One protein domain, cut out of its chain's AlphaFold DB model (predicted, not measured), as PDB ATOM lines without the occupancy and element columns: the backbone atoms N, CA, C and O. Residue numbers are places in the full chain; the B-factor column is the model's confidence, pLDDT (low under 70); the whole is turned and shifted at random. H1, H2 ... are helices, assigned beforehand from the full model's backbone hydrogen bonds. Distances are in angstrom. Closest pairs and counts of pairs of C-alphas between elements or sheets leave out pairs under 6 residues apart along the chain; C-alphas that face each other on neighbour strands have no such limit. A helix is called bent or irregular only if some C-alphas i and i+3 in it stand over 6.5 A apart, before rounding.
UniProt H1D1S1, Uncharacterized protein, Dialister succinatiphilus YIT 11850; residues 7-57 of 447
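Overview. This is residues 7 to 57 of the 447 residues of an uncharacterized protein of Dialister succinatiphilus YIT 11850 (UniProt H1D1S1). Two helices, H1 and H4, cross steeply near their middles, and two short helices, H2 and H3, follow each other along another side, so that H1, H4 and the H2-H3 stretch make a rough triangle. The link of residues 31 to 41 loops round one end, and residues 53 to 57 trail off H4 toward the other. The printed part has 51 residues with four named helices, in the order H1, H2, H3, H4, and no named strand; its class is all helix. It is compact, with a radius of gyration of the C-alphas of 10.4 A and spans of 27 by 21 by 14 A.

Along the chain. Find C-alpha 7 at (-8.740, -38.713, -35.780); from there H1 runs through residues 7 to 16, 14.2 A long. Next comes H2, residues 20 to 25, 10.0 A long and irregular: C-alphas 21 and 24 are 7.5 A apart. H3, residues 27 to 30, spans 5.0 A. Look for C-alpha 42 at (-10.376, -35.903, -46.592), where H4, residues 42 to 52, begins; its first and last C-alphas are 15.6 A apart, and it ends at C-alpha 52 at (-20.513, -46.848, -41.961).

Arrangement. H1 touches H4, closest at the C-alphas of Val 13 and Val 46, 7.0 A apart, at a steep tilt of 59 degrees, the same way. H2 is close to H1 but not clearly touching, with C-alphas 16 and 23 nearest at 6.3 A. H3 touches H4, closest at the C-alphas of Tyr 28 and Tyr 42, 6.3 A. H2 and H4 are apart. In H1 and H4 every O i to N i+4 pair is within hydrogen-bond range; in H2 it is 0 of 2, with 2 of 3 O i to N i+3 pairs within range, and H3 is too short for an O i to N i+4 pair.

Size, cuts and confidence. The two C-alphas farthest apart, Ser 36 and Asp 55, are 29.0 A apart. The printed part has no cut. The link from H3 to H4, 11 residues, is long. No printed residue is under 70 in pLDDT.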
ATOM      1  N   ALA A   7      -7.891 -38.690 -36.976       94.94
ATOM      2  CA  ALA A   7      -8.740 -38.713 -35.780       94.94
ATOM      3  C   ALA A   7      -9.434 -37.366 -35.493       94.94
ATOM      4  O   ALA A   7     -10.579 -37.344 -35.047       94.94
ATOM      5  N   GLU A   8      -8.756 -36.245 -35.758       94.81
ATOM      6  CA  GLU A   8      -9.335 -34.904 -35.596       94.81
ATOM      7  C   GLU A   8     -10.447 -34.671 -36.619       94.81
ATOM      8  O   GLU A   8     -11.521 -34.190 -36.263       94.81
ATOM      9  N   LEU A   9     -10.210 -35.074 -37.871       95.38
ATOM     10  CA  LEU A   9     -11.196 -34.997 -38.941       95.38
ATOM     11  C   LEU A   9     -12.443 -35.828 -38.610       95.38
ATOM     12  O   LEU A   9     -13.554 -35.326 -38.735       95.38
ATOM     13  N   LEU A  10     -12.277 -37.067 -38.139       95.88
ATOM     14  CA  LEU A  10     -13.405 -37.920 -37.748       95.88
ATOM     15  C   LEU A  10     -14.206 -37.334 -36.579       95.88
ATOM     16  O   LEU A  10     -15.431 -37.304 -36.647       95.88
ATOM     17  N   ALA A  11     -13.541 -36.787 -35.557       95.94
ATOM     18  CA  ALA A  11     -14.225 -36.121 -34.447       95.94
ATOM     19  C   ALA A  11     -15.024 -34.884 -34.908       95.94
ATOM     20  O   ALA A  11     -16.098 -34.594 -34.378       95.94
ATOM     21  N   MET A  12     -14.520 -34.153 -35.911       95.56
ATOM     22  CA  MET A  12     -15.262 -33.056 -36.538       95.56
ATOM     23  C   MET A  12     -16.486 -33.566 -37.303       95.56
ATOM     24  O   MET A  12     -17.570 -33.016 -37.120       95.56
ATOM     25  N   VAL A  13     -16.343 -34.639 -38.090       95.31
ATOM     26  CA  VAL A  13     -17.459 -35.273 -38.814       95.31
ATOM     27  C   VAL A  13     -18.547 -35.740 -37.847       95.31
ATOM     28  O   VAL A  13     -19.713 -35.416 -38.050       95.31
ATOM     29  N   GLU A  14     -18.178 -36.435 -36.768       94.88
ATOM     30  CA  GLU A  14     -19.108 -36.917 -35.737       94.88
ATOM     31  C   GLU A  14     -19.901 -35.780 -35.091       94.88
ATOM     32  O   GLU A  14     -21.103 -35.901 -34.855       94.88
ATOM     33  N   LYS A  15     -19.243 -34.648 -34.830       94.94
ATOM     34  CA  LYS A  15     -19.906 -33.458 -34.300       94.94
ATOM     35  C   LYS A  15     -20.826 -32.814 -35.335       94.94
ATOM     36  O   LYS A  15     -21.934 -32.402 -34.999       94.94
ATOM     37  N   ASP A  16     -20.360 -32.672 -36.571       94.88
ATOM     38  CA  ASP A  16     -21.084 -31.948 -37.612       94.88
ATOM     39  C   ASP A  16     -22.266 -32.747 -38.179       94.88
ATOM     40  O   ASP A  16     -23.233 -32.140 -38.634       94.88
ATOM     41  N   VAL A  17     -22.254 -34.085 -38.099       92.88
ATOM     42  CA  VAL A  17     -23.387 -34.931 -38.526       92.88
ATOM     43  C   VAL A  17     -24.644 -34.702 -37.680       92.88
ATOM     44  O   VAL A  17     -25.742 -35.041 -38.113       92.88
ATOM     45  N   LEU A  18     -24.497 -34.105 -36.489       92.12
ATOM     46  CA  LEU A  18     -25.618 -33.670 -35.655       92.12
ATOM     47  C   LEU A  18     -26.430 -32.545 -36.313       92.12
ATOM     48  O   LEU A  18     -27.563 -32.327 -35.908       92.12
ATOM     49  N   HIS A  19     -25.873 -31.863 -37.320       94.19
ATOM     50  CA  HIS A  19     -26.575 -30.932 -38.207       94.19
ATOM     51  C   HIS A  19     -26.252 -31.267 -39.674       94.19
ATOM     52  O   HIS A  19     -25.448 -30.581 -40.323       94.19
ATOM     53  N   PRO A  20     -26.827 -32.369 -40.197       93.31
ATOM     54  CA  PRO A  20     -26.416 -32.935 -41.475       93.31
ATOM     55  C   PRO A  20     -26.685 -32.011 -42.670       93.31
ATOM     56  O   PRO A  20     -25.994 -32.088 -43.686       93.31
ATOM     57  N   ASP A  21     -27.659 -31.111 -42.543       92.88
ATOM     58  CA  ASP A  21     -28.004 -30.089 -43.530       92.88
ATOM     59  C   ASP A  21     -26.856 -29.126 -43.832       92.88
ATOM     60  O   ASP A  21     -26.786 -28.594 -44.943       92.88
ATOM     61  N   LEU A  22     -25.942 -28.938 -42.878       94.25
ATOM     62  CA  LEU A  22     -24.812 -28.017 -42.973       94.25
ATOM     63  C   LEU A  22     -23.488 -28.710 -43.321       94.25
ATOM     64  O   LEU A  22     -22.484 -28.020 -43.513       94.25
ATOM     65  N   LEU A  23     -23.449 -30.043 -43.427       94.50
ATOM     66  CA  LEU A  23     -22.210 -30.799 -43.678       94.50
ATOM     67  C   LEU A  23     -21.470 -30.331 -44.934       94.50
ATOM     68  O   LEU A  23     -20.249 -30.217 -44.927       94.50
ATOM     69  N   PHE A  24     -22.196 -30.009 -46.005       94.06
ATOM     70  CA  PHE A  24     -21.566 -29.563 -47.249       94.06
ATOM     71  C   PHE A  24     -20.859 -28.205 -47.119       94.06
ATOM     72  O   PHE A  24     -20.001 -27.897 -47.931       94.06
ATOM     73  N   THR A  25     -21.168 -27.406 -46.094       93.38
ATOM     74  CA  THR A  25     -20.530 -26.092 -45.870       93.38
ATOM     75  C   THR A  25     -19.206 -26.184 -45.110       93.38
ATOM     76  O   THR A  25     -18.542 -25.171 -44.889       93.38
ATOM     77  N   LYS A  26     -18.833 -27.386 -44.658       95.12
ATOM     78  CA  LYS A  26     -17.609 -27.608 -43.891       95.12
ATOM     79  C   LYS A  26     -16.404 -27.574 -44.815       95.12
ATOM     80  O   LYS A  26     -16.422 -28.116 -45.917       95.12
ATOM     81  N   ASP A  27     -15.328 -26.961 -44.349       91.69
ATOM     82  CA  ASP A  27     -14.123 -26.741 -45.143       91.69
ATOM     83  C   ASP A  27     -13.434 -28.045 -45.569       91.69
ATOM     84  O   ASP A  27     -12.940 -28.120 -46.691       91.69
ATOM     85  N   TYR A  28     -13.467 -29.083 -44.729       91.62
ATOM     86  CA  TYR A  28     -12.973 -30.426 -45.054       91.62
ATOM     87  C   TYR A  28     -13.836 -31.193 -46.078       91.62
ATOM     88  O   TYR A  28     -13.430 -32.264 -46.532       91.62
ATOM     89  N   ILE A  29     -15.016 -30.665 -46.434       92.44
ATOM     90  CA  ILE A  29     -15.876 -31.158 -47.522       92.44
ATOM     91  C   ILE A  29     -15.724 -30.285 -48.772       92.44
ATOM     92  O   ILE A  29     -15.595 -30.806 -49.878       92.44
ATOM     93  N   GLU A  30     -15.757 -28.960 -48.602       87.81
ATOM     94  CA  GLU A  30     -15.704 -27.979 -49.693       87.81
ATOM     95  C   GLU A  30     -14.342 -27.975 -50.405       87.81
ATOM     96  O   GLU A  30     -14.269 -27.787 -51.621       87.81
ATOM     97  N   LYS A  31     -13.253 -28.192 -49.658       84.38
ATOM     98  CA  LYS A  31     -11.881 -28.054 -50.155       84.38
ATOM     99  C   LYS A  31     -11.168 -29.397 -50.183       84.38
ATOM    100  O   LYS A  31     -11.303 -30.215 -49.277       84.38
ATOM    101  N   ASP A  32     -10.349 -29.590 -51.213       81.56
ATOM    102  CA  ASP A  32      -9.463 -30.749 -51.288       81.56
ATOM    103  C   ASP A  32      -8.375 -30.657 -50.208       81.56
ATOM    104  O   ASP A  32      -7.863 -29.577 -49.893       81.56
ATOM    105  N   GLY A  33      -8.020 -31.802 -49.636       88.81
ATOM    106  CA  GLY A  33      -7.068 -31.877 -48.538       88.81
ATOM    107  C   GLY A  33      -6.684 -33.310 -48.201       88.81
ATOM    108  O   GLY A  33      -7.371 -34.265 -48.572       88.81
ATOM    109  N   VAL A  34      -5.555 -33.448 -47.508       92.50
ATOM    110  CA  VAL A  34      -5.015 -34.730 -47.046       92.50
ATOM    111  C   VAL A  34      -4.693 -34.661 -45.562       92.50
ATOM    112  O   VAL A  34      -4.271 -33.617 -45.057       92.50
ATOM    113  N   THR A  35      -4.895 -35.771 -44.862       92.94
ATOM    114  CA  THR A  35      -4.565 -35.890 -43.445       92.94
ATOM    115  C   THR A  35      -3.057 -35.783 -43.235       92.94
ATOM    116  O   THR A  35      -2.258 -36.313 -44.010       92.94
ATOM    117  N   SER A  36      -2.651 -35.074 -42.184       93.31
ATOM    118  CA  SER A  36      -1.238 -34.802 -41.892       93.31
ATOM    119  C   SER A  36      -0.453 -36.040 -41.447       93.31
ATOM    120  O   SER A  36       0.763 -36.080 -41.608       93.31
ATOM    121  N   ASP A  37      -1.137 -37.033 -40.882       93.12
ATOM    122  CA  ASP A  37      -0.564 -38.243 -40.297       93.12
ATOM    123  C   ASP A  37      -0.659 -39.463 -41.221       93.12
ATOM    124  O   ASP A  37       0.316 -40.203 -41.347       93.12
ATOM    125  N   THR A  38      -1.799 -39.672 -41.885       92.81
ATOM    126  CA  THR A  38      -2.016 -40.848 -42.748       92.81
ATOM    127  C   THR A  38      -1.897 -40.557 -44.243       92.81
ATOM    128  O   THR A  38      -1.792 -41.494 -45.034       92.81
ATOM    129  N   GLY A  39      -1.894 -39.283 -44.652       91.94
ATOM    130  CA  GLY A  39      -1.837 -38.877 -46.058       91.94
ATOM    131  C   GLY A  39      -3.096 -39.218 -46.863       91.94
ATOM    132  O   GLY A  39      -3.097 -39.064 -48.086       91.94
ATOM    133  N   LYS A  40      -4.166 -39.682 -46.207       92.06
ATOM    134  CA  LYS A  40      -5.442 -39.998 -46.856       92.06
ATOM    135  C   LYS A  40      -6.163 -38.721 -47.245       92.06
ATOM    136  O   LYS A  40      -6.107 -37.721 -46.530       92.06
ATOM    137  N   ARG A  41      -6.896 -38.757 -48.357       92.44
ATOM    138  CA  ARG A  41      -7.736 -37.625 -48.765       92.44
ATOM    139  C   ARG A  41      -8.879 -37.441 -47.773       92.44
ATOM    140  O   ARG A  41      -9.480 -38.426 -47.349       92.44
ATOM    141  N   TYR A  42      -9.229 -36.194 -47.461       93.38
ATOM    142  CA  TYR A  42     -10.376 -35.903 -46.592       93.38
ATOM    143  C   TYR A  42     -11.658 -36.552 -47.125       93.38
ATOM    144  O   TYR A  42     -12.361 -37.213 -46.368       93.38
ATOM    145  N   GLU A  43     -11.898 -36.472 -48.440       91.56
ATOM    146  CA  GLU A  43     -13.044 -37.123 -49.091       91.56
ATOM    147  C   GLU A  43     -13.109 -38.626 -48.783       91.56
ATOM    148  O   GLU A  43     -14.175 -39.133 -48.461       91.56
ATOM    149  N   GLU A  44     -11.979 -39.336 -48.821       91.50
ATOM    150  CA  GLU A  44     -11.926 -40.780 -48.563       91.50
ATOM    151  C   GLU A  44     -12.273 -41.119 -47.107       91.50
ATOM    152  O   GLU A  44     -13.059 -42.036 -46.849       91.50
ATOM    153  N   VAL A  45     -11.713 -40.360 -46.159       93.75
ATOM    154  CA  VAL A  45     -11.945 -40.549 -44.720       93.75
ATOM    155  C   VAL A  45     -13.412 -40.290 -44.382       93.75
ATOM    156  O   VAL A  45     -14.067 -41.134 -43.768       93.75
ATOM    157  N   VAL A  46     -13.950 -39.155 -44.834       94.69
ATOM    158  CA  VAL A  46     -15.326 -38.755 -44.523       94.69
ATOM    159  C   VAL A  46     -16.334 -39.687 -45.191       94.69
ATOM    160  O   VAL A  46     -17.287 -40.128 -44.555       94.69
ATOM    161  N   LEU A  47     -16.113 -40.047 -46.456       93.06
ATOM    162  CA  LEU A  47     -16.996 -40.942 -47.201       93.06
ATOM    163  C   LEU A  47     -17.077 -42.334 -46.565       93.06
ATOM    164  O   LEU A  47     -18.163 -42.908 -46.478       93.06
ATOM    165  N   SER A  48     -15.949 -42.856 -46.080       92.94
ATOM    166  CA  SER A  48     -15.910 -44.131 -45.358       92.94
ATOM    167  C   SER A  48     -16.727 -44.070 -44.066       92.94
ATOM    168  O   SER A  48     -17.498 -44.987 -43.783       92.94
ATOM    169  N   TRP A  49     -16.607 -42.972 -43.314       95.06
ATOM    170  CA  TRP A  49     -17.365 -42.771 -42.081       95.06
ATOM    171  C   TRP A  49     -18.871 -42.635 -42.349       95.06
ATOM    172  O   TRP A  49     -19.662 -43.324 -41.706       95.06
ATOM    173  N   LEU A  50     -19.272 -41.826 -43.339       95.19
ATOM    174  CA  LEU A  50     -20.682 -41.614 -43.701       95.19
ATOM    175  C   LEU A  50     -21.365 -42.903 -44.167       95.19
ATOM    176  O   LEU A  50     -22.529 -43.127 -43.861       95.19
ATOM    177  N   LEU A  51     -20.651 -43.770 -44.891       93.44
ATOM    178  CA  LEU A  51     -21.181 -45.072 -45.301       93.44
ATOM    179  C   LEU A  51     -21.351 -46.034 -44.123       93.44
ATOM    180  O   LEU A  51     -22.317 -46.794 -44.102       93.44
ATOM    181  N   ALA A  52     -20.428 -46.015 -43.159       93.25
ATOM    182  CA  ALA A  52     -20.513 -46.848 -41.961       93.25
ATOM    183  C   ALA A  52     -21.636 -46.400 -41.008       93.25
ATOM    184  O   ALA A  52     -22.188 -47.228 -40.289       93.25
ATOM    185  N   HIS A  53     -21.993 -45.114 -41.040       93.12
ATOM    186  CA  HIS A  53     -22.996 -44.501 -40.166       93.12
ATOM    187  C   HIS A  53     -24.193 -43.953 -40.949       93.12
ATOM    188  O   HIS A  53     -24.834 -43.002 -40.524       93.12
ATOM    189  N   GLY A  54     -24.516 -44.540 -42.105       83.88
ATOM    190  CA  GLY A  54     -25.566 -44.016 -42.986       83.88
ATOM    191  C   GLY A  54     -26.934 -43.862 -42.309       83.88
ATOM    192  O   GLY A  54     -27.666 -42.926 -42.620       83.88
ATOM    193  N   ASP A  55     -27.240 -44.710 -41.324       83.62
ATOM    194  CA  ASP A  55     -28.474 -44.641 -40.530       83.62
ATOM    195  C   ASP A  55     -28.582 -43.367 -39.670       83.62
ATOM    196  O   ASP A  55     -29.679 -43.002 -39.252       83.62
ATOM    197  N   SER A  56     -27.474 -42.656 -39.419       81.12
ATOM    198  CA  SER A  56     -27.490 -41.371 -38.712       81.12
ATOM    199  C   SER A  56     -27.835 -40.186 -39.622       81.12
ATOM    200  O   SER A  56     -28.093 -39.091 -39.125       81.12
ATOM    201  N   LEU A  57     -27.857 -40.370 -40.948       86.44
ATOM    202  CA  LEU A  57     -28.155 -39.323 -41.933       86.44
ATOM    203  C   LEU A  57     -29.666 -39.175 -42.152       86.44
ATOM    204  O   LEU A  57     -30.182 -39.335 -43.260       86.44
TER     205      LEU A  57